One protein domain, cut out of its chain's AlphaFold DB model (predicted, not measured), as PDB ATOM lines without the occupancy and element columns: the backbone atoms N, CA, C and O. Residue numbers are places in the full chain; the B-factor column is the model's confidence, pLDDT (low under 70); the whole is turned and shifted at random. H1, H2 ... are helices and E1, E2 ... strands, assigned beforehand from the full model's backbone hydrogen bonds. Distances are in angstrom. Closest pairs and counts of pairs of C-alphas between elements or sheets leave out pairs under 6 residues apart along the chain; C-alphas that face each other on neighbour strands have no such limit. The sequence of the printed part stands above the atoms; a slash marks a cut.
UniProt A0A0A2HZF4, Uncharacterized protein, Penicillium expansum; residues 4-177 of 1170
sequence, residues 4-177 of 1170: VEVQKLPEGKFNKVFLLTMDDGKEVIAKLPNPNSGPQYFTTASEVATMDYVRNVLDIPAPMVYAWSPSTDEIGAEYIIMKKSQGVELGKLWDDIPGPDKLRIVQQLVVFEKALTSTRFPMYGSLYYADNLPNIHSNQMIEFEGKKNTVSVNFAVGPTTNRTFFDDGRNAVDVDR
ATOM      1  N   VAL A   4      82.499  92.507 153.040       91.75
ATOM      2  CA  VAL A   4      83.066  91.890 154.253       91.75
ATOM      3  C   VAL A   4      82.374  92.358 155.529       91.75
ATOM      4  O   VAL A   4      82.390  91.638 156.523       91.75
ATOM      5  N   GLU A   5      81.721  93.522 155.499       92.19
ATOM      6  CA  GLU A   5      80.983  94.063 156.642       92.19
ATOM      7  C   GLU A   5      79.749  94.845 156.185       92.19
ATOM      8  O   GLU A   5      79.790  95.574 155.195       92.19
ATOM      9  N   VAL A   6      78.647  94.694 156.922       90.88
ATOM     10  CA  VAL A   6      77.404  95.441 156.710       90.88
ATOM     11  C   VAL A   6      77.018  96.110 158.018       90.88
ATOM     12  O   VAL A   6      76.669  95.437 158.986       90.88
ATOM     13  N   GLN A   7      77.035  97.436 158.038       91.19
ATOM     14  CA  GLN A   7      76.637  98.236 159.187       91.19
ATOM     15  C   GLN A   7      75.335  98.974 158.878       91.19
ATOM     16  O   GLN A   7      75.246  99.744 157.926       91.19
ATOM     17  N   LYS A   8      74.303  98.782 159.702       85.56
ATOM     18  CA  LYS A   8      73.077  99.585 159.605       85.56
ATOM     19  C   LYS A   8      73.349 101.000 160.130       85.56
ATOM     20  O   LYS A   8      73.839 101.154 161.248       85.56
ATOM     21  N   LEU A   9      73.025 102.017 159.338       83.31
ATOM     22  CA  LEU A   9      73.104 103.424 159.739       83.31
ATOM     23  C   LEU A   9      71.766 103.890 160.347       83.31
ATOM     24  O   LEU A   9      70.745 103.225 160.142       83.31
ATOM     25  N   PRO A  10      71.737 105.018 161.087       72.69
ATOM     26  CA  PRO A  10      70.487 105.619 161.547       72.69
ATOM     27  C   PRO A  10      69.516 105.823 160.376       72.69
ATOM     28  O   PRO A  10      69.871 106.431 159.367       72.69
ATOM     29  N   GLU A  11      68.307 105.273 160.492       62.41
ATOM     30  CA  GLU A  11      67.316 105.273 159.415       62.41
ATOM     31  C   GLU A  11      66.251 106.354 159.622       62.41
ATOM     32  O   GLU A  11      65.859 106.666 160.744       62.41
ATOM     33  N   GLY A  12      65.785 106.939 158.519       57.78
ATOM     34  CA  GLY A  12      64.653 107.864 158.523       57.78
ATOM     35  C   GLY A  12      63.324 107.132 158.320       57.78
ATOM     36  O   GLY A  12      63.287 105.938 158.033       57.78
ATOM     37  N   LYS A  13      62.207 107.872 158.362       59.66
ATOM     38  CA  LYS A  13      60.842 107.323 158.191       59.66
ATOM     39  C   LYS A  13      60.616 106.547 156.877       59.66
ATOM     40  O   LYS A  13      59.694 105.737 156.807       59.66
ATOM     41  N   PHE A  14      61.437 106.781 155.849       64.50
ATOM     42  CA  PHE A  14      61.199 106.322 154.473       64.50
ATOM     43  C   PHE A  14      62.288 105.405 153.912       64.50
ATOM     44  O   PHE A  14      62.104 104.801 152.867       64.50
ATOM     45  N   ASN A  15      63.456 105.286 154.531       78.38
ATOM     46  CA  ASN A  15      64.513 104.471 153.935       78.38
ATOM     47  C   ASN A  15      65.353 103.820 155.013       78.38
ATOM     48  O   ASN A  15      65.786 104.501 155.942       78.38
ATOM     49  N   LYS A  16      65.642 102.534 154.824       85.31
ATOM     50  CA  LYS A  16      66.702 101.830 155.538       85.31
ATOM     51  C   LYS A  16      68.010 102.109 154.820       85.31
ATOM     52  O   LYS A  16      68.068 102.046 153.591       85.31
ATOM     53  N   VAL A  17      69.052 102.422 155.577       88.50
ATOM     54  CA  VAL A  17      70.364 102.752 155.021       88.50
ATOM     55  C   VAL A  17      71.414 101.868 155.674       88.50
ATOM     56  O   VAL A  17      71.494 101.778 156.898       88.50
ATOM     57  N   PHE A  18      72.226 101.219 154.849       90.44
ATOM     58  CA  PHE A  18      73.332 100.374 155.273       90.44
ATOM     59  C   PHE A  18      74.629 100.888 154.661       90.44
ATOM     60  O   PHE A  18      74.676 101.264 153.492       90.44
ATOM     61  N   LEU A  19      75.684 100.886 155.458       92.44
ATOM     62  CA  LEU A  19      77.058 101.039 155.027       92.44
ATOM     63  C   LEU A  19      77.624  99.643 154.756       92.44
ATOM     64  O   LEU A  19      77.627  98.790 155.640       92.44
ATOM     65  N   LEU A  20      78.061  99.407 153.526       93.25
ATOM     66  CA  LEU A  20      78.700  98.172 153.096       93.25
ATOM     67  C   LEU A  20      80.200  98.425 152.948       93.25
ATOM     68  O   LEU A  20      80.597  99.290 152.161       93.25
ATOM     69  N   THR A  21      81.017  97.655 153.658       92.19
ATOM     70  CA  THR A  21      82.477  97.673 153.524       92.19
ATOM     71  C   THR A  21      82.906  96.498 152.653       92.19
ATOM     72  O   THR A  21      82.600  95.339 152.945       92.19
ATOM     73  N   MET A  22      83.601  96.798 151.560       90.94
ATOM     74  CA  MET A  22      84.144  95.819 150.617       90.94
ATOM     75  C   MET A  22      85.499  95.282 151.100       90.94
ATOM     76  O   MET A  22      86.165  95.904 151.926       90.94
ATOM     77  N   ASP A  23      85.926  94.135 150.575       89.94
ATOM     78  CA  ASP A  23      87.212  93.497 150.905       89.94
ATOM     79  C   ASP A  23      88.456  94.345 150.584       89.94
ATOM     80  O   ASP A  23      89.509  94.154 151.192       89.94
ATOM     81  N   ASP A  24      88.335  95.316 149.677       88.19
ATOM     82  CA  ASP A  24      89.369  96.307 149.358       88.19
ATOM     83  C   ASP A  24      89.333  97.564 150.253       88.19
ATOM     84  O   ASP A  24      90.075  98.520 150.016       88.19
ATOM     85  N   GLY A  25      88.470  97.577 151.275       85.25
ATOM     86  CA  GLY A  25      88.282  98.690 152.204       85.25
ATOM     87  C   GLY A  25      87.404  99.826 151.670       85.25
ATOM     88  O   GLY A  25      87.236 100.831 152.362       85.25
ATOM     89  N   LYS A  26      86.832  99.713 150.461       86.69
ATOM     90  CA  LYS A  26      85.882 100.717 149.964       86.69
ATOM     91  C   LYS A  26      84.539 100.609 150.670       86.69
ATOM     92  O   LYS A  26      83.977  99.530 150.822       86.69
ATOM     93  N   GLU A  27      83.983 101.768 150.990       91.88
ATOM     94  CA  GLU A  27      82.668 101.907 151.603       91.88
ATOM     95  C   GLU A  27      81.619 102.371 150.584       91.88
ATOM     96  O   GLU A  27      81.817 103.360 149.863       91.88
ATOM     97  N   VAL A  28      80.467 101.702 150.555       93.44
ATOM     98  CA  VAL A  28      79.305 102.092 149.740       93.44
ATOM     99  C   VAL A  28      78.030 102.109 150.579       93.44
ATOM    100  O   VAL A  28      77.941 101.458 151.614       93.44
ATOM    101  N   ILE A  29      77.037 102.873 150.140       94.50
ATOM    102  CA  ILE A  29      75.738 102.982 150.799       94.50
ATOM    103  C   ILE A  29      74.723 102.132 150.046       94.50
ATOM    104  O   ILE A  29      74.530 102.328 148.848       94.50
ATOM    105  N   ALA A  30      74.050 101.232 150.755       92.69
ATOM    106  CA  ALA A  30      72.844 100.565 150.289       92.69
ATOM    107  C   ALA A  30      71.621 101.229 150.923       92.69
ATOM    108  O   ALA A  30      71.466 101.244 152.144       92.69
ATOM    109  N   LYS A  31      70.755 101.791 150.086       91.94
ATOM    110  CA  LYS A  31      69.515 102.453 150.480       91.94
ATOM    111  C   LYS A  31      68.334 101.629 149.988       91.94
ATOM    112  O   LYS A  31      68.247 101.343 148.799       91.94
ATOM    113  N   LEU A  32      67.445 101.251 150.897       89.12
ATOM    114  CA  LEU A  32      66.236 100.488 150.595       89.12
ATOM    115  C   LEU A  32      65.022 101.309 151.047       89.12
ATOM    116  O   LEU A  32      64.935 101.621 152.243       89.12
ATOM    117  N   PRO A  33      64.095 101.679 150.149       81.62
ATOM    118  CA  PRO A  33      62.880 102.367 150.545       81.62
ATOM    119  C   PRO A  33      61.992 101.456 151.394       81.62
ATOM    120  O   PRO A  33      61.902 100.244 151.198       81.62
ATOM    121  N   ASN A  34      61.329 102.061 152.371       77.94
ATOM    122  CA  ASN A  34      60.263 101.414 153.115       77.94
ATOM    123  C   ASN A  34      58.968 101.386 152.269       77.94
ATOM    124  O   ASN A  34      58.787 102.228 151.391       77.94
ATOM    125  N   PRO A  35      58.006 100.492 152.567       69.81
ATOM    126  CA  PRO A  35      56.736 100.423 151.830       69.81
ATOM    127  C   PRO A  35      55.903 101.719 151.829       69.81
ATOM    128  O   PRO A  35      54.988 101.866 151.030       69.81
ATOM    129  N   ASN A  36      56.190 102.658 152.735       67.88
ATOM    130  CA  ASN A  36      55.498 103.941 152.873       67.88
ATOM    131  C   ASN A  36      56.166 105.099 152.104       67.88
ATOM    132  O   ASN A  36      55.725 106.243 152.237       67.88
ATOM    133  N   SER A  37      57.233 104.845 151.345       66.50
ATOM    134  CA  SER A  37      58.081 105.890 150.741       66.50
ATOM    135  C   SER A  37      57.510 106.548 149.496       66.50
ATOM    136  O   SER A  37      58.001 107.595 149.085       66.50
ATOM    137  N   GLY A  38      56.447 105.979 148.944       73.12
ATOM    138  CA  GLY A  38      55.808 106.434 147.721       73.12
ATOM    139  C   GLY A  38      55.386 105.239 146.869       73.12
ATOM    140  O   GLY A  38      55.466 104.098 147.329       73.12
ATOM    141  N   PRO A  39      54.916 105.476 145.636       76.75
ATOM    142  CA  PRO A  39      54.593 104.395 144.719       76.75
ATOM    143  C   PRO A  39      55.842 103.547 144.444       76.75
ATOM    144  O   PRO A  39      56.890 104.081 144.055       76.75
ATOM    145  N   GLN A  40      55.706 102.234 144.657       80.38
ATOM    146  CA  GLN A  40      56.717 101.232 144.316       80.38
ATOM    147  C   GLN A  40      57.115 101.392 142.844       80.38
ATOM    148  O   GLN A  40      56.289 101.806 142.025       80.38
ATOM    149  N   TYR A  41      58.366 101.081 142.513       86.25
ATOM    150  CA  TYR A  41      59.004 101.307 141.216       86.25
ATOM    151  C   TYR A  41      59.340 102.778 140.950       86.25
ATOM    152  O   TYR A  41      60.507 103.141 140.785       86.25
ATOM    153  N   PHE A  42      58.329 103.649 140.937       86.00
ATOM    154  CA  PHE A  42      58.482 105.047 140.523       86.00
ATOM    155  C   PHE A  42      59.359 105.861 141.480       86.00
ATOM    156  O   PHE A  42      60.148 106.694 141.037       86.00
ATOM    157  N   THR A  43      59.266 105.602 142.788       86.62
ATOM    158  CA  THR A  43      60.059 106.318 143.800       86.62
ATOM    159  C   THR A  43      61.555 106.068 143.613       86.62
ATOM    160  O   THR A  43      62.327 107.019 143.490       86.62
ATOM    161  N   THR A  44      61.958 104.799 143.507       91.44
ATOM    162  CA  THR A  44      63.357 104.412 143.287       91.44
ATOM    163  C   THR A  44      63.859 104.868 141.918       91.44
ATOM    164  O   THR A  44      64.924 105.480 141.831       91.44
ATOM    165  N   ALA A  45      63.085 104.621 140.854       92.06
ATOM    166  CA  ALA A  45      63.474 104.983 139.492       92.06
ATOM    167  C   ALA A  45      63.672 106.494 139.323       92.06
ATOM    168  O   ALA A  45      64.639 106.929 138.690       92.06
ATOM    169  N   SER A  46      62.795 107.300 139.927       93.06
ATOM    170  CA  SER A  46      62.911 108.749 139.833       93.06
ATOM    171  C   SER A  46      64.085 109.307 140.631       93.06
ATOM    172  O   SER A  46      64.783 110.209 140.161       93.06
ATOM    173  N   GLU A  47      64.336 108.768 141.825       93.69
ATOM    174  CA  GLU A  47      65.444 109.223 142.663       93.69
ATOM    175  C   GLU A  47      66.795 109.001 141.965       93.69
ATOM    176  O   GLU A  47      67.641 109.899 141.937       93.69
ATOM    177  N   VAL A  48      66.973 107.837 141.331       94.50
ATOM    178  CA  VAL A  48      68.193 107.510 140.583       94.50
ATOM    179  C   VAL A  48      68.380 108.436 139.382       94.50
ATOM    180  O   VAL A  48      69.460 109.010 139.229       94.50
ATOM    181  N   ALA A  49      67.340 108.628 138.564       93.44
ATOM    182  CA  ALA A  49      67.407 109.522 137.410       93.44
ATOM    183  C   ALA A  49      67.690 110.974 137.828       93.44
ATOM    184  O   ALA A  49      68.492 111.662 137.202       93.44
ATOM    185  N   THR A  50      67.097 111.427 138.934       93.69
ATOM    186  CA  THR A  50      67.331 112.772 139.472       93.69
ATOM    187  C   THR A  50      68.778 112.961 139.907       93.69
ATOM    188  O   THR A  50      69.397 113.954 139.527       93.69
ATOM    189  N   MET A  51      69.350 112.006 140.647       93.50
ATOM    190  CA  MET A  51      70.754 112.069 141.065       93.50
ATOM    191  C   MET A  51      71.726 112.092 139.883       93.50
ATOM    192  O   MET A  51      72.772 112.738 139.964       93.50
ATOM    193  N   ASP A  52      71.411 111.381 138.802       92.06
ATOM    194  CA  ASP A  52      72.252 111.369 137.609       92.06
ATOM    195  C   ASP A  52      72.131 112.664 136.798       92.06
ATOM    196  O   ASP A  52      73.143 113.236 136.390       92.06
ATOM    197  N   TYR A  53      70.912 113.190 136.663       90.44
ATOM    198  CA  TYR A  53      70.651 114.460 135.995       90.44
ATOM    199  C   TYR A  53      71.363 115.626 136.685       90.44
ATOM    200  O   TYR A  53      72.110 116.365 136.046       90.44
ATOM    201  N   VAL A  54      71.209 115.778 138.005       91.75
ATOM    202  CA  VAL A  54      71.859 116.890 138.719       91.75
ATOM    203  C   VAL A  54      73.386 116.788 138.660       91.75
ATOM    204  O   VAL A  54      74.045 117.814 138.514       91.75
ATOM    205  N   ARG A  55      73.953 115.571 138.680       89.94
ATOM    206  CA  ARG A  55      75.405 115.362 138.575       89.94
ATOM    207  C   ARG A  55      75.934 115.661 137.182       89.94
ATOM    208  O   ARG A  55      76.898 116.404 137.050       89.94
ATOM    209  N   ASN A  56      75.348 115.051 136.157       87.12
ATOM    210  CA  ASN A  56      75.953 115.023 134.826       87.12
ATOM    211  C   ASN A  56      75.441 116.140 133.907       87.12
ATOM    212  O   ASN A  56      76.127 116.497 132.950       87.12
ATOM    213  N   VAL A  57      74.255 116.695 134.184       86.62
ATOM    214  CA  VAL A  57      73.656 117.788 133.399       86.62
ATOM    215  C   VAL A  57      73.878 119.132 134.088       86.62
ATOM    216  O   VAL A  57      74.366 120.075 133.456       86.62
ATOM    217  N   LEU A  58      73.557 119.218 135.385       87.88
ATOM    218  CA  LEU A  58      73.621 120.475 136.144       87.88
ATOM    219  C   LEU A  58      74.969 120.726 136.832       87.88
ATOM    220  O   LEU A  58      75.176 121.822 137.344       87.88
ATOM    221  N   ASP A  59      75.882 119.749 136.814       88.31
ATOM    222  CA  ASP A  59      77.203 119.821 137.462       88.31
ATOM    223  C   ASP A  59      77.117 120.066 138.987       88.31
ATOM    224  O   ASP A  59      77.986 120.683 139.606       88.31
ATOM    225  N   ILE A  60      76.037 119.582 139.613       91.94
ATOM    226  CA  ILE A  60      75.816 119.649 141.061       91.94
ATOM    227  C   ILE A  60      76.326 118.347 141.700       91.94
ATOM    228  O   ILE A  60      75.902 117.257 141.300       91.94
ATOM    229  N   PRO A  61      77.198 118.404 142.727       90.38
ATOM    230  CA  PRO A  61      77.707 117.205 143.383       90.38
ATOM    231  C   PRO A  61      76.586 116.347 143.995       90.38
ATOM    232  O   PRO A  61      75.921 116.754 144.943       90.38
ATOM    233  N   ALA A  62      76.424 115.120 143.496       91.12
ATOM    234  CA  ALA A  62      75.512 114.114 144.048       91.12
ATOM    235  C   ALA A  62      76.201 112.734 144.151       91.12
ATOM    236  O   ALA A  62      77.146 112.477 143.392       91.12
ATOM    237  N   PRO A  63      75.713 111.783 144.977       91.50
ATOM    238  CA  PRO A  63      76.311 110.449 145.150       91.50
ATOM    239  C   PRO A  63      76.167 109.529 143.929       91.50
ATOM    240  O   PRO A  63      75.057 109.254 143.477       91.50
ATOM    241  N   MET A  64      77.283 109.043 143.380       90.50
ATOM    242  CA  MET A  64      77.277 108.180 142.189       90.50
ATOM    243  C   MET A  64      76.573 106.849 142.463       90.50
ATOM    244  O   MET A  64      76.953 106.144 143.396       90.50
ATOM    245  N   VAL A  65      75.577 106.503 141.647       93.38
ATOM    246  CA  VAL A  65      74.839 105.238 141.752       93.38
ATOM    247  C   VAL A  65      75.626 104.143 141.032       93.38
ATOM    248  O   VAL A  65      75.999 104.308 139.874       93.38
ATOM    249  N   TYR A  66      75.906 103.041 141.724       91.19
ATOM    250  CA  TYR A  66      76.617 101.879 141.181       91.19
ATOM    251  C   TYR A  66      75.663 100.805 140.665       91.19
ATOM    252  O   TYR A  66      75.927 100.187 139.639       91.19
ATOM    253  N   ALA A  67      74.577 100.568 141.396       91.19
ATOM    254  CA  ALA A  67      73.545  99.600 141.053       91.19
ATOM    255  C   ALA A  67      72.233 100.033 141.698       91.19
ATOM    256  O   ALA A  67      72.242 100.674 142.745       91.19
ATOM    257  N   TRP A  68      71.106  99.691 141.095       93.62
ATOM    258  CA  TRP A  68      69.793  99.945 141.668       93.62
ATOM    259  C   TRP A  68      68.783  98.987 141.042       93.62
ATOM    260  O   TRP A  68      68.975  98.553 139.907       93.62
ATOM    261  N   SER A  69      67.713  98.679 141.768       91.25
ATOM    262  CA  SER A  69      66.568  97.958 141.222       91.25
ATOM    263  C   SER A  69      65.270  98.572 141.745       91.25
ATOM    264  O   SER A  69      65.103  98.679 142.963       91.25
ATOM    265  N   PRO A  70      64.345  98.971 140.853       87.50
ATOM    266  CA  PRO A  70      62.989  99.368 141.222       87.50
ATOM    267  C   PRO A  70      62.042  98.162 141.348       87.50
ATOM    268  O   PRO A  70      60.866  98.334 141.663       87.50
ATOM    269  N   SER A  71      62.522  96.944 141.061       83.56
ATOM    270  CA  SER A  71      61.776  95.703 141.266       83.56
ATOM    271  C   SER A  71      62.172  95.051 142.588       83.56
ATOM    272  O   SER A  71      63.316  95.126 143.034       83.56
ATOM    273  N   THR A  72      61.218  94.354 143.194       80.31
ATOM    274  CA  THR A  72      61.429  93.537 144.389       80.31
ATOM    275  C   THR A  72      61.844  92.100 144.066       80.31
ATOM    276  O   THR A  72      62.080  91.330 144.990       80.31
ATOM    277  N   ASP A  73      61.931  91.716 142.789       79.56
ATOM    278  CA  ASP A  73      62.099  90.312 142.380       79.56
ATOM    279  C   ASP A  73      63.444  89.699 142.802       79.56
ATOM    280  O   ASP A  73      63.515  88.507 143.095       79.56
ATOM    281  N   GLU A  74      64.516  90.495 142.851       77.75
ATOM    282  CA  GLU A  74      65.870  89.988 143.120       77.75
ATOM    283  C   GLU A  74      66.111  89.694 144.605       77.75
ATOM    284  O   GLU A  74      66.620  88.632 144.962       77.75
ATOM    285  N   ILE A  75      65.775  90.651 145.475       77.62
ATOM    286  CA  ILE A  75      66.126  90.614 146.906       77.62
ATOM    287  C   ILE A  75      64.927  90.862 147.831       77.62
ATOM    288  O   ILE A  75      65.100  91.086 149.029       77.62
ATOM    289  N   GLY A  76      63.706  90.855 147.291       77.69
ATOM    290  CA  GLY A  76      62.471  91.125 148.034       77.69
ATOM    291  C   GLY A  76      62.213  92.606 148.339       77.69
ATOM    292  O   GLY A  76      61.239  92.916 149.023       77.69
ATOM    293  N   ALA A  77      63.063  93.519 147.863       82.38
ATOM    294  CA  ALA A  77      62.964  94.958 148.098       82.38
ATOM    295  C   ALA A  77      63.569  95.749 146.930       82.38
ATOM    296  O   ALA A  77      64.514  95.285 146.292       82.38
ATOM    297  N   GLU A  78      63.059  96.958 146.700       89.38
ATOM    298  CA  GLU A  78      63.750  97.949 145.874       89.38
ATOM    299  C   GLU A  78      65.053  98.378 146.564       89.38
ATOM    300  O   GLU A  78      65.160  98.345 147.796       89.38
ATOM    301  N   TYR A  79      66.052  98.800 145.792       92.00
ATOM    302  CA  TYR A  79      67.315  99.255 146.366       92.00
ATOM    303  C   TYR A  79      68.083 100.216 145.463       92.00
ATOM    304  O   TYR A  79      67.969 100.189 144.239       92.00
ATOM    305  N   ILE A  80      68.942 101.022 146.088       94.88
ATOM    306  CA  ILE A  80      69.964 101.850 145.447       94.88
ATOM    307  C   ILE A  80      71.294 101.593 146.162       94.88
ATOM    308  O   ILE A  80      71.419 101.830 147.363       94.88
ATOM    309  N   ILE A  81      72.301 101.132 145.427       93.69
ATOM    310  CA  ILE A  81      73.696 101.044 145.861       93.69
ATOM    311  C   ILE A  81      74.443 102.242 145.284       93.69
ATOM    312  O   ILE A  81      74.555 102.388 144.066       93.69
ATOM    313  N   MET A  82      74.980 103.098 146.143       95.00
ATOM    314  CA  MET A  82      75.621 104.347 145.739       95.00
ATOM    315  C   MET A  82      76.893 104.638 146.533       95.00
ATOM    316  O   MET A  82      77.144 104.088 147.605       95.00
ATOM    317  N   LYS A  83      77.728 105.524 145.999       93.12
ATOM    318  CA  LYS A  83      78.951 105.994 146.647       93.12
ATOM    319  C   LYS A  83      78.626 106.718 147.955       93.12
ATOM    320  O   LYS A  83      77.760 107.586 147.981       93.12
ATOM    321  N   LYS A  84      79.379 106.427 149.021       90.62
ATOM    322  CA  LYS A  84      79.352 107.223 150.255       90.62
ATOM    323  C   LYS A  84      79.889 108.632 149.974       90.62
ATOM    324  O   LYS A  84      81.037 108.785 149.543       90.62
ATOM    325  N   SER A  85      79.068 109.652 150.215       88.44
ATOM    326  CA  SER A  85      79.510 111.049 150.171       88.44
ATOM    327  C   SER A  85      80.498 111.314 151.299       88.44
ATOM    328  O   SER A  85      80.224 111.008 152.457       88.44
ATOM    329  N   GLN A  86      81.656 111.866 150.952       84.56
ATOM    330  CA  GLN A  86      82.685 112.232 151.919       84.56
ATOM    331  C   GLN A  86      82.374 113.617 152.487       84.56
ATOM    332  O   GLN A  86      82.072 114.535 151.724       84.56
ATOM    333  N   GLY A  87      82.452 113.765 153.806       85.88
ATOM    334  CA  GLY A  87      82.204 115.032 154.488       85.88
ATOM    335  C   GLY A  87      81.473 114.859 155.815       85.88
ATOM    336  O   GLY A  87      81.174 113.746 156.242       85.88
ATOM    337  N   VAL A  88      81.195 115.989 156.459       84.56
ATOM    338  CA  VAL A  88      80.418 116.087 157.698       84.56
ATOM    339  C   VAL A  88      79.167 116.911 157.400       84.56
ATOM    340  O   VAL A  88      79.216 117.843 156.599       84.56
ATOM    341  N   GLU A  89      78.040 116.562 158.016       80.31
ATOM    342  CA  GLU A  89      76.806 117.345 157.908       80.31
ATOM    343  C   GLU A  89      77.043 118.790 158.364       80.31
ATOM    344  O   GLU A  89      77.511 119.020 159.479       80.31
ATOM    345  N   LEU A  90      76.679 119.762 157.523       81.88
ATOM    346  CA  LEU A  90      76.920 121.183 157.791       81.88
ATOM    347  C   LEU A  90      76.322 121.636 159.130       81.88
ATOM    348  O   LEU A  90      76.959 122.396 159.847       81.88
ATOM    349  N   GLY A  91      75.149 121.119 159.507       78.56
ATOM    350  CA  GLY A  91      74.496 121.444 160.780       78.56
ATOM    351  C   GLY A  91      75.306 121.067 162.026       78.56
ATOM    352  O   GLY A  91      75.105 121.671 163.068       78.56
ATOM    353  N   LYS A  92      76.259 120.125 161.926       82.56
ATOM    354  CA  LYS A  92      77.155 119.753 163.036       82.56
ATOM    355  C   LYS A  92      78.318 120.726 163.226       82.56
ATOM    356  O   LYS A  92      78.977 120.665 164.252       82.56
ATOM    357  N   LEU A  93      78.601 121.553 162.220       83.88
ATOM    358  CA  LEU A  93      79.740 122.474 162.204       83.88
ATOM    359  C   LEU A  93      79.308 123.936 162.079       83.88
ATOM    360  O   LEU A  93      80.131 124.822 162.269       83.88
ATOM    361  N   TRP A  94      78.050 124.202 161.715       82.25
ATOM    362  CA  TRP A  94      77.589 125.528 161.319       82.25
ATOM    363  C   TRP A  94      77.928 126.590 162.357       82.25
ATOM    364  O   TRP A  94      78.475 127.623 161.993       82.25
ATOM    365  N   ASP A  95      77.684 126.341 163.637       79.94
ATOM    366  CA  ASP A  95      77.905 127.345 164.679       79.94
ATOM    367  C   ASP A  95      79.394 127.653 164.908       79.94
ATOM    368  O   ASP A  95      79.738 128.805 165.173       79.94
ATOM    369  N   ASP A  96      80.273 126.687 164.632       82.94
ATOM    370  CA  ASP A  96      81.727 126.790 164.807       82.94
ATOM    371  C   ASP A  96      82.464 127.358 163.576       82.94
ATOM    372  O   ASP A  96      83.658 127.668 163.644       82.94
ATOM    373  N   ILE A  97      81.786 127.506 162.429       83.00
ATOM    374  CA  ILE A  97      82.405 128.009 161.192       83.00
ATOM    375  C   ILE A  97      82.545 129.548 161.233       83.00
ATOM    376  O   ILE A  97      81.554 130.258 161.460       83.00
ATOM    377  N   PRO A  98      83.733 130.106 160.921       79.12
ATOM    378  CA  PRO A  98      83.933 131.548 160.802       79.12
ATOM    379  C   PRO A  98      83.043 132.192 159.726       79.12
ATOM    380  O   PRO A  98      82.819 131.634 158.652       79.12
ATOM    381  N   GLY A  99      82.580 133.420 159.973       64.81
ATOM    382  CA  GLY A  99      81.682 134.157 159.067       64.81
ATOM    383  C   GLY A  99      82.097 134.194 157.581       64.81
ATOM    384  O   GLY A  99      81.239 133.967 156.725       64.81
ATOM    385  N   PRO A 100      83.382 134.420 157.231       70.12
ATOM    386  CA  PRO A 100      83.831 134.382 155.837       70.12
ATOM    387  C   PRO A 100      83.612 133.025 155.155       70.12
ATOM    388  O   PRO A 100      83.239 132.977 153.983       70.12
ATOM    389  N   ASP A 101      83.785 131.925 155.884       69.44
ATOM    390  CA  ASP A 101      83.597 130.576 155.355       69.44
ATOM    391  C   ASP A 101      82.108 130.219 155.248       69.44
ATOM    392  O   ASP A 101      81.697 129.610 154.258       69.44
ATOM    393  N   LYS A 102      81.263 130.708 156.173       75.50
ATOM    394  CA  LYS A 102      79.792 130.640 156.039       75.50
ATOM    395  C   LYS A 102      79.317 131.310 154.754       75.50
ATOM    396  O   LYS A 102      78.519 130.732 154.020       75.50
ATOM    397  N   LEU A 103      79.835 132.502 154.451       66.19
ATOM    398  CA  LEU A 103      79.482 133.225 153.229       66.19
ATOM    399  C   LEU A 103      79.879 132.441 151.971       66.19
ATOM    400  O   LEU A 103      79.091 132.372 151.032       66.19
ATOM    401  N   ARG A 104      81.059 131.807 151.956       74.25
ATOM    402  CA  ARG A 104      81.497 130.963 150.827       74.25
ATOM    403  C   ARG A 104      80.581 129.757 150.620       74.25
ATOM    404  O   ARG A 104      80.273 129.422 149.478       74.25
ATOM    405  N   ILE A 105      80.120 129.134 151.705       83.69
ATOM    406  CA  ILE A 105      79.157 128.025 151.651       83.69
ATOM    407  C   ILE A 105      77.809 128.517 151.109       83.69
ATOM    408  O   ILE A 105      77.254 127.899 150.205       83.69
ATOM    409  N   VAL A 106      77.310 129.662 151.584       79.50
ATOM    410  CA  VAL A 106      76.063 130.262 151.078       79.50
ATOM    411  C   VAL A 106      76.175 130.603 149.591       79.50
ATOM    412  O   VAL A 106      75.278 130.275 148.821       79.50
ATOM    413  N   GLN A 107      77.293 131.183 149.149       76.12
ATOM    414  CA  GLN A 107      77.541 131.453 147.730       76.12
ATOM    415  C   GLN A 107      77.512 130.171 146.888       76.12
ATOM    416  O   GLN A 107      76.948 130.173 145.795       76.12
ATOM    417  N   GLN A 108      78.069 129.067 147.393       86.56
ATOM    418  CA  GLN A 108      78.010 127.771 146.715       86.56
ATOM    419  C   GLN A 108      76.573 127.230 146.621       86.56
ATOM    420  O   GLN A 108      76.180 126.737 145.564       86.56
ATOM    421  N   LEU A 109      75.770 127.369 147.680       84.38
ATOM    422  CA  LEU A 109      74.356 126.972 147.670       84.38
ATOM    423  C   LEU A 109      73.535 127.793 146.668       84.38
ATOM    424  O   LEU A 109      72.750 127.219 145.920       84.38
ATOM    425  N   VAL A 110      73.779 129.105 146.580       80.44
ATOM    426  CA  VAL A 110      73.133 129.986 145.590       80.44
ATOM    427  C   VAL A 110      73.466 129.558 144.158       80.44
ATOM    428  O   VAL A 110      72.612 129.629 143.276       80.44
ATOM    429  N   VAL A 111      74.685 129.074 143.900       84.31
ATOM    430  CA  VAL A 111      75.053 128.525 142.583       84.31
ATOM    431  C   VAL A 111      74.249 127.260 142.265       84.31
ATOM    432  O   VAL A 111      73.756 127.132 141.143       84.31
ATOM    433  N   PHE A 112      74.065 126.356 143.234       88.06
ATOM    434  CA  PHE A 112      73.232 125.161 143.048       88.06
ATOM    435  C   PHE A 112      71.760 125.519 142.822       88.06
ATOM    436  O   PHE A 112      71.137 125.000 141.898       88.06
ATOM    437  N   GLU A 113      71.216 126.448 143.609       79.25
ATOM    438  CA  GLU A 113      69.834 126.914 143.475       79.25
ATOM    439  C   GLU A 113      69.595 127.593 142.123       79.25
ATOM    440  O   GLU A 113      68.614 127.294 141.440       79.25
ATOM    441  N   LYS A 114      70.532 128.432 141.667       80.44
ATOM    442  CA  LYS A 114      70.488 129.031 140.331       80.44
ATOM    443  C   LYS A 114      70.470 127.965 139.233       80.44
ATOM    444  O   LYS A 114      69.698 128.094 138.288       80.44
ATOM    445  N   ALA A 115      71.297 126.924 139.337       83.94
ATOM    446  CA  ALA A 115      71.331 125.846 138.347       83.94
ATOM    447  C   ALA A 115      70.011 125.051 138.310       83.94
ATOM    448  O   ALA A 115      69.479 124.792 137.231       83.94
ATOM    449  N   LEU A 116      69.438 124.735 139.476       83.06
ATOM    450  CA  LEU A 116      68.147 124.045 139.583       83.06
ATOM    451  C   LEU A 116      66.994 124.892 139.021       83.06
ATOM    452  O   LEU A 116      66.200 124.395 138.230       83.06
ATOM    453  N   THR A 117      66.928 126.178 139.377       79.62
ATOM    454  CA  THR A 117      65.848 127.098 138.961       79.62
ATOM    455  C   THR A 117      65.940 127.544 137.503       79.62
ATOM    456  O   THR A 117      64.923 127.857 136.892       79.62
ATOM    457  N   SER A 118      67.142 127.548 136.917       78.88
ATOM    458  CA  SER A 118      67.341 127.892 135.502       78.88
ATOM    459  C   SER A 118      67.006 126.736 134.551       78.88
ATOM    460  O   SER A 118      66.994 126.928 133.336       78.88
ATOM    461  N   THR A 119      66.754 125.538 135.081       78.75
ATOM    462  CA  THR A 119      66.446 124.353 134.279       78.75
ATOM    463  C   THR A 119      64.977 124.353 133.871       78.75
ATOM    464  O   THR A 119      64.086 124.454 134.714       78.75
ATOM    465  N   ARG A 120      64.709 124.202 132.570       78.00
ATOM    466  CA  ARG A 120      63.349 124.100 132.032       78.00
ATOM    467  C   ARG A 120      63.001 122.644 131.760       78.00
ATOM    468  O   ARG A 120      63.670 121.981 130.974       78.00
ATOM    469  N   PHE A 121      61.930 122.171 132.385       81.00
ATOM    470  CA  PHE A 121      61.317 120.886 132.064       81.00
ATOM    471  C   PHE A 121      60.078 121.109 131.190       81.00
ATOM    472  O   PHE A 121      59.385 122.111 131.370       81.00
ATOM    473  N   PRO A 122      59.765 120.187 130.265       73.50
ATOM    474  CA  PRO A 122      58.642 120.351 129.342       73.50
ATOM    475  C   PRO A 122      57.267 120.266 130.031       73.50
ATOM    476  O   PRO A 122      56.259 120.645 129.438       73.50
ATOM    477  N   MET A 123      57.201 119.768 131.273       72.25
ATOM    478  CA  MET A 123      55.958 119.568 132.026       72.25
ATOM    479  C   MET A 123      56.205 119.347 133.529       72.25
ATOM    480  O   MET A 123      57.340 119.143 133.960       72.25
ATOM    481  N   TYR A 124      55.127 119.337 134.322       71.00
ATOM    482  CA  TYR A 124      55.156 118.979 135.746       71.00
ATOM    483  C   TYR A 124      55.111 117.463 135.947       71.00
ATOM    484  O   TYR A 124      54.266 116.782 135.367       71.00
ATOM    485  N   GLY A 125      55.978 116.952 136.818       79.75
ATOM    486  CA  GLY A 125      56.086 115.531 137.131       79.75
ATOM    487  C   GLY A 125      57.385 115.229 137.868       79.75
ATOM    488  O   GLY A 125      58.069 116.145 138.325       79.75
ATOM    489  N   SER A 126      57.713 113.946 137.983       88.25
ATOM    490  CA  SER A 126      59.023 113.517 138.481       88.25
ATOM    491  C   SER A 126      59.936 113.134 137.315       88.25
ATOM    492  O   SER A 126      59.463 112.804 136.225       88.25
ATOM    493  N   LEU A 127      61.248 113.208 137.527       90.88
ATOM    494  CA  LEU A 127      62.249 112.921 136.503       90.88
ATOM    495  C   LEU A 127      62.566 111.425 136.455       90.88
ATOM    496  O   LEU A 127      62.767 110.832 137.508       90.88
ATOM    497  N   TYR A 128      62.653 110.840 135.260       92.25
ATOM    498  CA  TYR A 128      62.985 109.428 135.041       92.25
ATOM    499  C   TYR A 128      63.970 109.272 133.881       92.25
ATOM    500  O   TYR A 128      64.087 110.152 133.023       92.25
ATOM    501  N   TYR A 129      64.633 108.118 133.809       92.00
ATOM    502  CA  TYR A 129      65.205 107.672 132.543       92.00
ATOM    503  C   TYR A 129      64.078 107.307 131.588       92.00
ATOM    504  O   TYR A 129      63.108 106.662 131.993       92.00
ATOM    505  N   ALA A 130      64.226 107.694 130.324       88.00
ATOM    506  CA  ALA A 130      63.223 107.419 129.308       88.00
ATOM    507  C   ALA A 130      62.911 105.907 129.247       88.00
ATOM    508  O   ALA A 130      61.773 105.486 129.403       88.00
ATOM    509  N   ASP A 131      63.931 105.055 129.203       85.75
ATOM    510  CA  ASP A 131      63.744 103.601 129.086       85.75
ATOM    511  C   ASP A 131      63.033 102.941 130.292       85.75
ATOM    512  O   ASP A 131      62.718 101.753 130.259       85.75
ATOM    513  N   ASN A 132      62.780 103.682 131.378       85.75
ATOM    514  CA  ASN A 132      62.053 103.204 132.557       85.75
ATOM    515  C   ASN A 132      60.596 103.682 132.623       85.75
ATOM    516  O   ASN A 132      59.904 103.390 133.596       85.75
ATOM    517  N   LEU A 133      60.106 104.394 131.606       83.12
ATOM    518  CA  LEU A 133      58.699 104.769 131.500       83.12
ATOM    519  C   LEU A 133      58.019 104.016 130.344       83.12
ATOM    520  O   LEU A 133      58.556 103.966 129.237       83.12
ATOM    521  N   PRO A 134      56.817 103.450 130.555       74.94
ATOM    522  CA  PRO A 134      56.037 102.873 129.468       74.94
ATOM    523  C   PRO A 134      55.416 103.981 128.598       74.94
ATOM    524  O   PRO A 134      54.905 104.965 129.123       74.94
ATOM    525  N   ASN A 135      55.396 103.786 127.272       73.94
ATOM    526  CA  ASN A 135      54.680 104.630 126.296       73.94
ATOM    527  C   ASN A 135      55.039 106.132 126.317       73.94
ATOM    528  O   ASN A 135      54.155 106.982 126.385       73.94
ATOM    529  N   ILE A 136      56.326 106.476 126.229       76.00
ATOM    530  CA  ILE A 136      56.767 107.881 126.243       76.00
ATOM    531  C   ILE A 136      56.354 108.641 124.982       76.00
ATOM    532  O   ILE A 136      56.604 108.205 123.856       76.00
ATOM    533  N   HIS A 137      55.821 109.842 125.189       76.44
ATOM    534  CA  HIS A 137      55.556 110.816 124.140       76.44
ATOM    535  C   HIS A 137      56.693 111.838 123.996       76.44
ATOM    536  O   HIS A 137      57.382 112.178 124.956       76.44
ATOM    537  N   SER A 138      56.868 112.388 122.791       74.88
ATOM    538  CA  SER A 138      57.937 113.356 122.494       74.88
ATOM    539  C   SER A 138      57.896 114.609 123.375       74.88
ATOM    540  O   SER A 138      58.942 115.163 123.683       74.88
ATOM    541  N   ASN A 139      56.715 115.027 123.837       75.75
ATOM    542  CA  ASN A 139      56.541 116.172 124.738       75.75
ATOM    543  C   ASN A 139      56.943 115.893 126.200       75.75
ATOM    544  O   ASN A 139      56.904 116.808 127.013       75.75
ATOM    545  N   GLN A 140      57.306 114.656 126.546       78.50
ATOM    546  CA  GLN A 140      57.828 114.296 127.869       78.50
ATOM    547  C   GLN A 140      59.359 114.278 127.900       78.50
ATOM    548  O   GLN A 140      59.945 114.238 128.981       78.50
ATOM    549  N   MET A 141      60.009 114.285 126.734       84.88
ATOM    550  CA  MET A 141      61.461 114.197 126.599       84.88
ATOM    551  C   MET A 141      62.130 115.521 126.965       84.88
ATOM    552  O   MET A 141      61.627 116.594 126.637       84.88
ATOM    553  N   ILE A 142      63.282 115.448 127.627       84.25
ATOM    554  CA  ILE A 142      64.059 116.633 128.003       84.25
ATOM    555  C   ILE A 142      65.146 116.874 126.957       84.25
ATOM    556  O   ILE A 142      66.010 116.026 126.746       84.25
ATOM    557  N   GLU A 143      65.100 118.038 126.308       73.50
ATOM    558  CA  GLU A 143      66.094 118.465 125.320       73.50
ATOM    559  C   GLU A 143      67.258 119.218 125.985       73.50
ATOM    560  O   GLU A 143      67.068 119.986 126.929       73.50
ATOM    561  N   PHE A 144      68.480 119.007 125.486       68.56
ATOM    562  CA  PHE A 144      69.687 119.645 126.014       68.56
ATOM    563  C   PHE A 144      70.193 120.737 125.068       68.56
ATOM    564  O   PHE A 144      70.743 120.450 124.003       68.56
ATOM    565  N   GLU A 145      70.082 121.999 125.475       52.72
ATOM    566  CA  GLU A 145      70.685 123.116 124.749       52.72
ATOM    567  C   GLU A 145      72.205 123.176 125.020       52.72
ATOM    568  O   GLU A 145      72.670 123.608 126.074       52.72
ATOM    569  N   GLY A 146      73.024 122.745 124.056       51.38
ATOM    570  CA  GLY A 146      74.388 123.276 123.903       51.38
ATOM    571  C   GLY A 146      75.555 122.626 124.668       51.38
ATOM    572  O   GLY A 146      76.662 123.163 124.597       51.38
ATOM    573  N   LYS A 147      75.411 121.463 125.319       47.91
ATOM    574  CA  LYS A 147      76.569 120.674 125.808       47.91
ATOM    575  C   LYS A 147      76.691 119.350 125.046       47.91
ATOM    576  O   LYS A 147      75.778 118.536 125.034       47.91
ATOM    577  N   LYS A 148      77.833 119.157 124.373       41.69
ATOM    578  CA  LYS A 148      78.188 117.952 123.601       41.69
ATOM    579  C   LYS A 148      77.963 116.667 124.414       41.69
ATOM    580  O   LYS A 148      78.515 116.562 125.501       41.69
ATOM    581  N   ASN A 149      77.256 115.701 123.818       43.50
ATOM    582  CA  ASN A 149      77.230 114.254 124.096       43.50
ATOM    583  C   ASN A 149      78.282 113.728 125.097       43.50
ATOM    584  O   ASN A 149      79.295 113.157 124.690       43.50
ATOM    585  N   THR A 150      78.020 113.841 126.396       47.66
ATOM    586  CA  THR A 150      78.733 113.057 127.422       47.66
ATOM    587  C   THR A 150      77.818 112.157 128.245       47.66
ATOM    588  O   THR A 150      78.326 111.269 128.920       47.66
ATOM    589  N   VAL A 151      76.493 112.306 128.150       54.19
ATOM    590  CA  VAL A 151      75.534 111.425 128.834       54.19
ATOM    591  C   VAL A 151      74.838 110.564 127.785       54.19
ATOM    592  O   VAL A 151      74.131 111.077 126.926       54.19
ATOM    593  N   SER A 152      75.069 109.251 127.816       58.69
ATOM    594  CA  SER A 152      74.482 108.280 126.879       58.69
ATOM    595  C   SER A 152      73.019 107.936 127.192       58.69
ATOM    596  O   SER A 152      72.530 106.911 126.727       58.69
ATOM    597  N   VAL A 153      72.353 108.725 128.038       69.38
ATOM    598  CA  VAL A 153      71.071 108.383 128.660       69.38
ATOM    599  C   VAL A 153      70.070 109.510 128.428       69.38
ATOM    600  O   VAL A 153      70.378 110.679 128.660       69.38
ATOM    601  N   ASN A 154      68.873 109.148 127.969       83.81
ATOM    602  CA  ASN A 154      67.780 110.082 127.733       83.81
ATOM    603  C   ASN A 154      66.910 110.216 128.988       83.81
ATOM    604  O   ASN A 154      66.578 109.216 129.628       83.81
ATOM    605  N   PHE A 155      66.495 111.443 129.302       90.38
ATOM    606  CA  PHE A 155      65.613 111.734 130.430       90.38
ATOM    607  C   PHE A 155      64.227 112.157 129.951       90.38
ATOM    608  O   PHE A 155      64.090 112.824 128.922       90.38
ATOM    609  N   ALA A 156      63.209 111.795 130.728       89.62
ATOM    610  CA  ALA A 156      61.828 112.179 130.482       89.62
ATOM    611  C   ALA A 156      61.105 112.525 131.788       89.62
ATOM    612  O   ALA A 156      61.465 112.053 132.871       89.62
ATOM    613  N   VAL A 157      60.064 113.346 131.679       87.56
ATOM    614  CA  VAL A 157      59.174 113.673 132.793       87.56
ATOM    615  C   VAL A 157      58.002 112.691 132.818       87.56
ATOM    616  O   VAL A 157      57.261 112.546 131.845       87.56
ATOM    617  N   GLY A 158      57.840 112.011 133.951       82.06
ATOM    618  CA  GLY A 158      56.813 110.995 134.179       82.06
ATOM    619  C   GLY A 158      55.916 111.314 135.380       82.06
ATOM    620  O   GLY A 158      55.945 112.435 135.901       82.06
ATOM    621  N   PRO A 159      55.130 110.332 135.859       81.00
ATOM    622  CA  PRO A 159      54.217 110.507 136.986       81.00
ATOM    623  C   PRO A 159      54.912 111.090 138.218       81.00
ATOM    624  O   PRO A 159      56.059 110.751 138.513       81.00
ATOM    625  N   THR A 160      54.223 111.956 138.960       81.00
ATOM    626  CA  THR A 160      54.775 112.485 140.212       81.00
ATOM    627  C   THR A 160      54.979 111.365 141.234       81.00
ATOM    628  O   THR A 160      54.156 110.466 141.346       81.00
ATOM    629  N   THR A 161      56.060 111.436 142.005       76.38
ATOM    630  CA  THR A 161      56.326 110.574 143.173       76.38
ATOM    631  C   THR A 161      55.855 111.218 144.480       76.38
ATOM    632  O   THR A 161      56.090 110.690 145.567       76.38
ATOM    633  N   ASN A 162      55.183 112.374 144.407       74.25
ATOM    634  CA  ASN A 162      54.743 113.107 145.585       74.25
ATOM    635  C   ASN A 162      53.661 112.327 146.351       74.25
ATOM    636  O   ASN A 162      52.569 112.064 145.851       74.25
ATOM    637  N   ARG A 163      53.962 112.009 147.610       65.88
ATOM    638  CA  ARG A 163      53.160 111.148 148.495       65.88
ATOM    639  C   ARG A 163      51.742 111.671 148.755       65.88
ATOM    640  O   ARG A 163      50.830 110.881 148.979       65.88
ATOM    641  N   THR A 164      51.509 112.977 148.605       63.59
ATOM    642  CA  THR A 164      50.161 113.580 148.680       63.59
ATOM    643  C   THR A 164      49.174 113.037 147.635       63.59
ATOM    644  O   THR A 164      47.963 113.185 147.808       63.59
ATOM    645  N   PHE A 165      49.663 112.371 146.586       58.22
ATOM    646  CA  PHE A 165      48.846 111.759 145.538       58.22
ATOM    647  C   PHE A 165      48.634 110.243 145.715       58.22
ATOM    648  O   PHE A 165      47.852 109.663 144.959       58.22
ATOM    649  N   PHE A 166      49.288 109.603 146.696       60.84
ATOM    650  CA  PHE A 166      49.299 108.137 146.852       60.84
ATOM    651  C   PHE A 166      48.943 107.646 148.260       60.84
ATOM    652  O   PHE A 166      48.399 106.549 148.388       60.84
ATOM    653  N   ASP A 167      49.207 108.439 149.301       55.94
ATOM    654  CA  ASP A 167      48.940 108.057 150.692       55.94
ATOM    655  C   ASP A 167      47.418 107.968 150.982       55.94
ATOM    656  O   ASP A 167      46.593 108.504 150.242       55.94
ATOM    657  N   ASP A 168      47.017 107.296 152.064       55.28
ATOM    658  CA  ASP A 168      45.619 107.200 152.540       55.28
ATOM    659  C   ASP A 168      44.603 106.619 151.532       55.28
ATOM    660  O   ASP A 168      43.461 107.062 151.452       55.28
ATOM    661  N   GLY A 169      45.015 105.636 150.722       51.41
ATOM    662  CA  GLY A 169      44.138 104.977 149.741       51.41
ATOM    663  C   GLY A 169      43.904 105.779 148.454       51.41
ATOM    664  O   GLY A 169      43.217 105.307 147.550       51.41
ATOM    665  N   ARG A 170      44.524 106.962 148.317       56.53
ATOM    666  CA  ARG A 170      44.469 107.799 147.100       56.53
ATOM    667  C   ARG A 170      45.138 107.146 145.887       56.53
ATOM    668  O   ARG A 170      44.860 107.523 144.749       56.53
ATOM    669  N   ASN A 171      45.984 106.141 146.113       54.97
ATOM    670  CA  ASN A 171      46.543 105.287 145.066       54.97
ATOM    671  C   ASN A 171      45.499 104.387 144.374       54.97
ATOM    672  O   ASN A 171      45.716 104.013 143.227       54.97
ATOM    673  N   ALA A 172      44.378 104.062 145.030       54.69
ATOM    674  CA  ALA A 172      43.331 103.193 144.486       54.69
ATOM    675  C   ALA A 172      42.366 103.923 143.536       54.69
ATOM    676  O   ALA A 172      41.555 103.285 142.867       54.69
ATOM    677  N   VAL A 173      42.438 105.255 143.481       51.81
ATOM    678  CA  VAL A 173      41.618 106.073 142.584       51.81
ATOM    679  C   VAL A 173      42.278 106.105 141.206       51.81
ATOM    680  O   VAL A 173      43.412 106.577 141.062       51.81
ATOM    681  N   ASP A 174      41.567 105.595 140.201       52.78
ATOM    682  CA  ASP A 174      42.004 105.563 138.802       52.78
ATOM    683  C   ASP A 174      41.807 106.939 138.149       52.78
ATOM    684  O   ASP A 174      40.813 107.216 137.481       52.78
ATOM    685  N   VAL A 175      42.729 107.853 138.451       56.06
ATOM    686  CA  VAL A 175      42.808 109.189 137.854       56.06
ATOM    687  C   VAL A 175      44.137 109.345 137.139       56.06
ATOM    688  O   VAL A 175      45.182 108.948 137.663       56.06
ATOM    689  N   ASP A 176      44.084 109.940 135.948       55.12
ATOM    690  CA  ASP A 176      45.271 110.298 135.183       55.12
ATOM    691  C   ASP A 176      46.057 111.385 135.935       55.12
ATOM    692  O   ASP A 176      45.504 112.398 136.370       55.12
ATOM    693  N   ARG A 177      47.351 111.140 136.159       61.81
ATOM    694  CA  ARG A 177      48.223 111.958 137.025       61.81
ATOM    695  C   ARG A 177      49.186 112.848 136.208       61.81
ATOM    696  O   ARG A 177      50.206 113.281 136.741       61.81
TER     697      ARG A 177
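Overview. This is residues 4 to 177 of the 1170 residues of an uncharacterized protein of Penicillium expansum (UniProt A0A0A2HZF4). A twisted sheet of five strands has helix H1 over one face, and H1 lies between this sheet and the small hairpin E6 and E7. The long helix H2 lies away from the sheet, and residues 95 to 101 stick out. The printed part has 174 residues, with two named helices and seven named strands in the order E1 E2 E3 H1 E4 E5 H2 E6 E7; the antiparallel large sheet runs E1 E2 E3 E5 E4. The class is mixed, with under half of the residues in named elements; the whole is only just compact, close to loose, with a radius of gyration of the C-alphas of 18.3 A and spans of 52 by 42 by 35 A.

Arrangement. E1 (residues 4 to 8), E2 (15 to 22) and E3 (27 to 33) form a meander, each strand the antiparallel neighbour of the one before; N 7 and O 19, and N 18 and O 30, are each 2.8 A apart. E5 (79 to 83) is the antiparallel neighbour of E3, with N 31 and O 80 at 2.8 A, and of edge strand E4 (65 to 69), with N 81 and O 67 at 2.7 A. H1 (42 to 56) is on the sheet at a height of 10.6 A, over E5 and E4, along the strands at 14 degrees to E5 on the local plane. E3, H1 and E4 form a split strand-helix-strand unit, E5 between its strands, with a right-handed crossover. The closest C-alphas of H1 and E6 (126 to 129) are those of Ser 46 and Tyr 128, 4.8 A. E6 and E7 (155 to 158) form a hairpin, N 128 and O 156 at 2.9 A. H2 (99 to 117) is not on the large sheet and is apart from H1, only just, at 8.1 A. In both helices every O i to N i+4 pair is within hydrogen-bond range.

Along the chain. E1 begins at C-alpha 4 (83.066, 91.890, 154.253), and E7 ends at C-alpha 158 (56.813, 110.995, 134.179). From first to last C-alpha H2 measures 26.5 A, E2 21.7 A, H1 20.9 A and E3 19.8 A.

Size, cuts and confidence. The C-alphas farthest apart, of Pro 98 and Asp 174, are 54.0 A apart. The printed part has no cut; the links E5 to H2 and E6 to E7 are long. Residues under pLDDT 70 include 144 to 153 and 163 to 177.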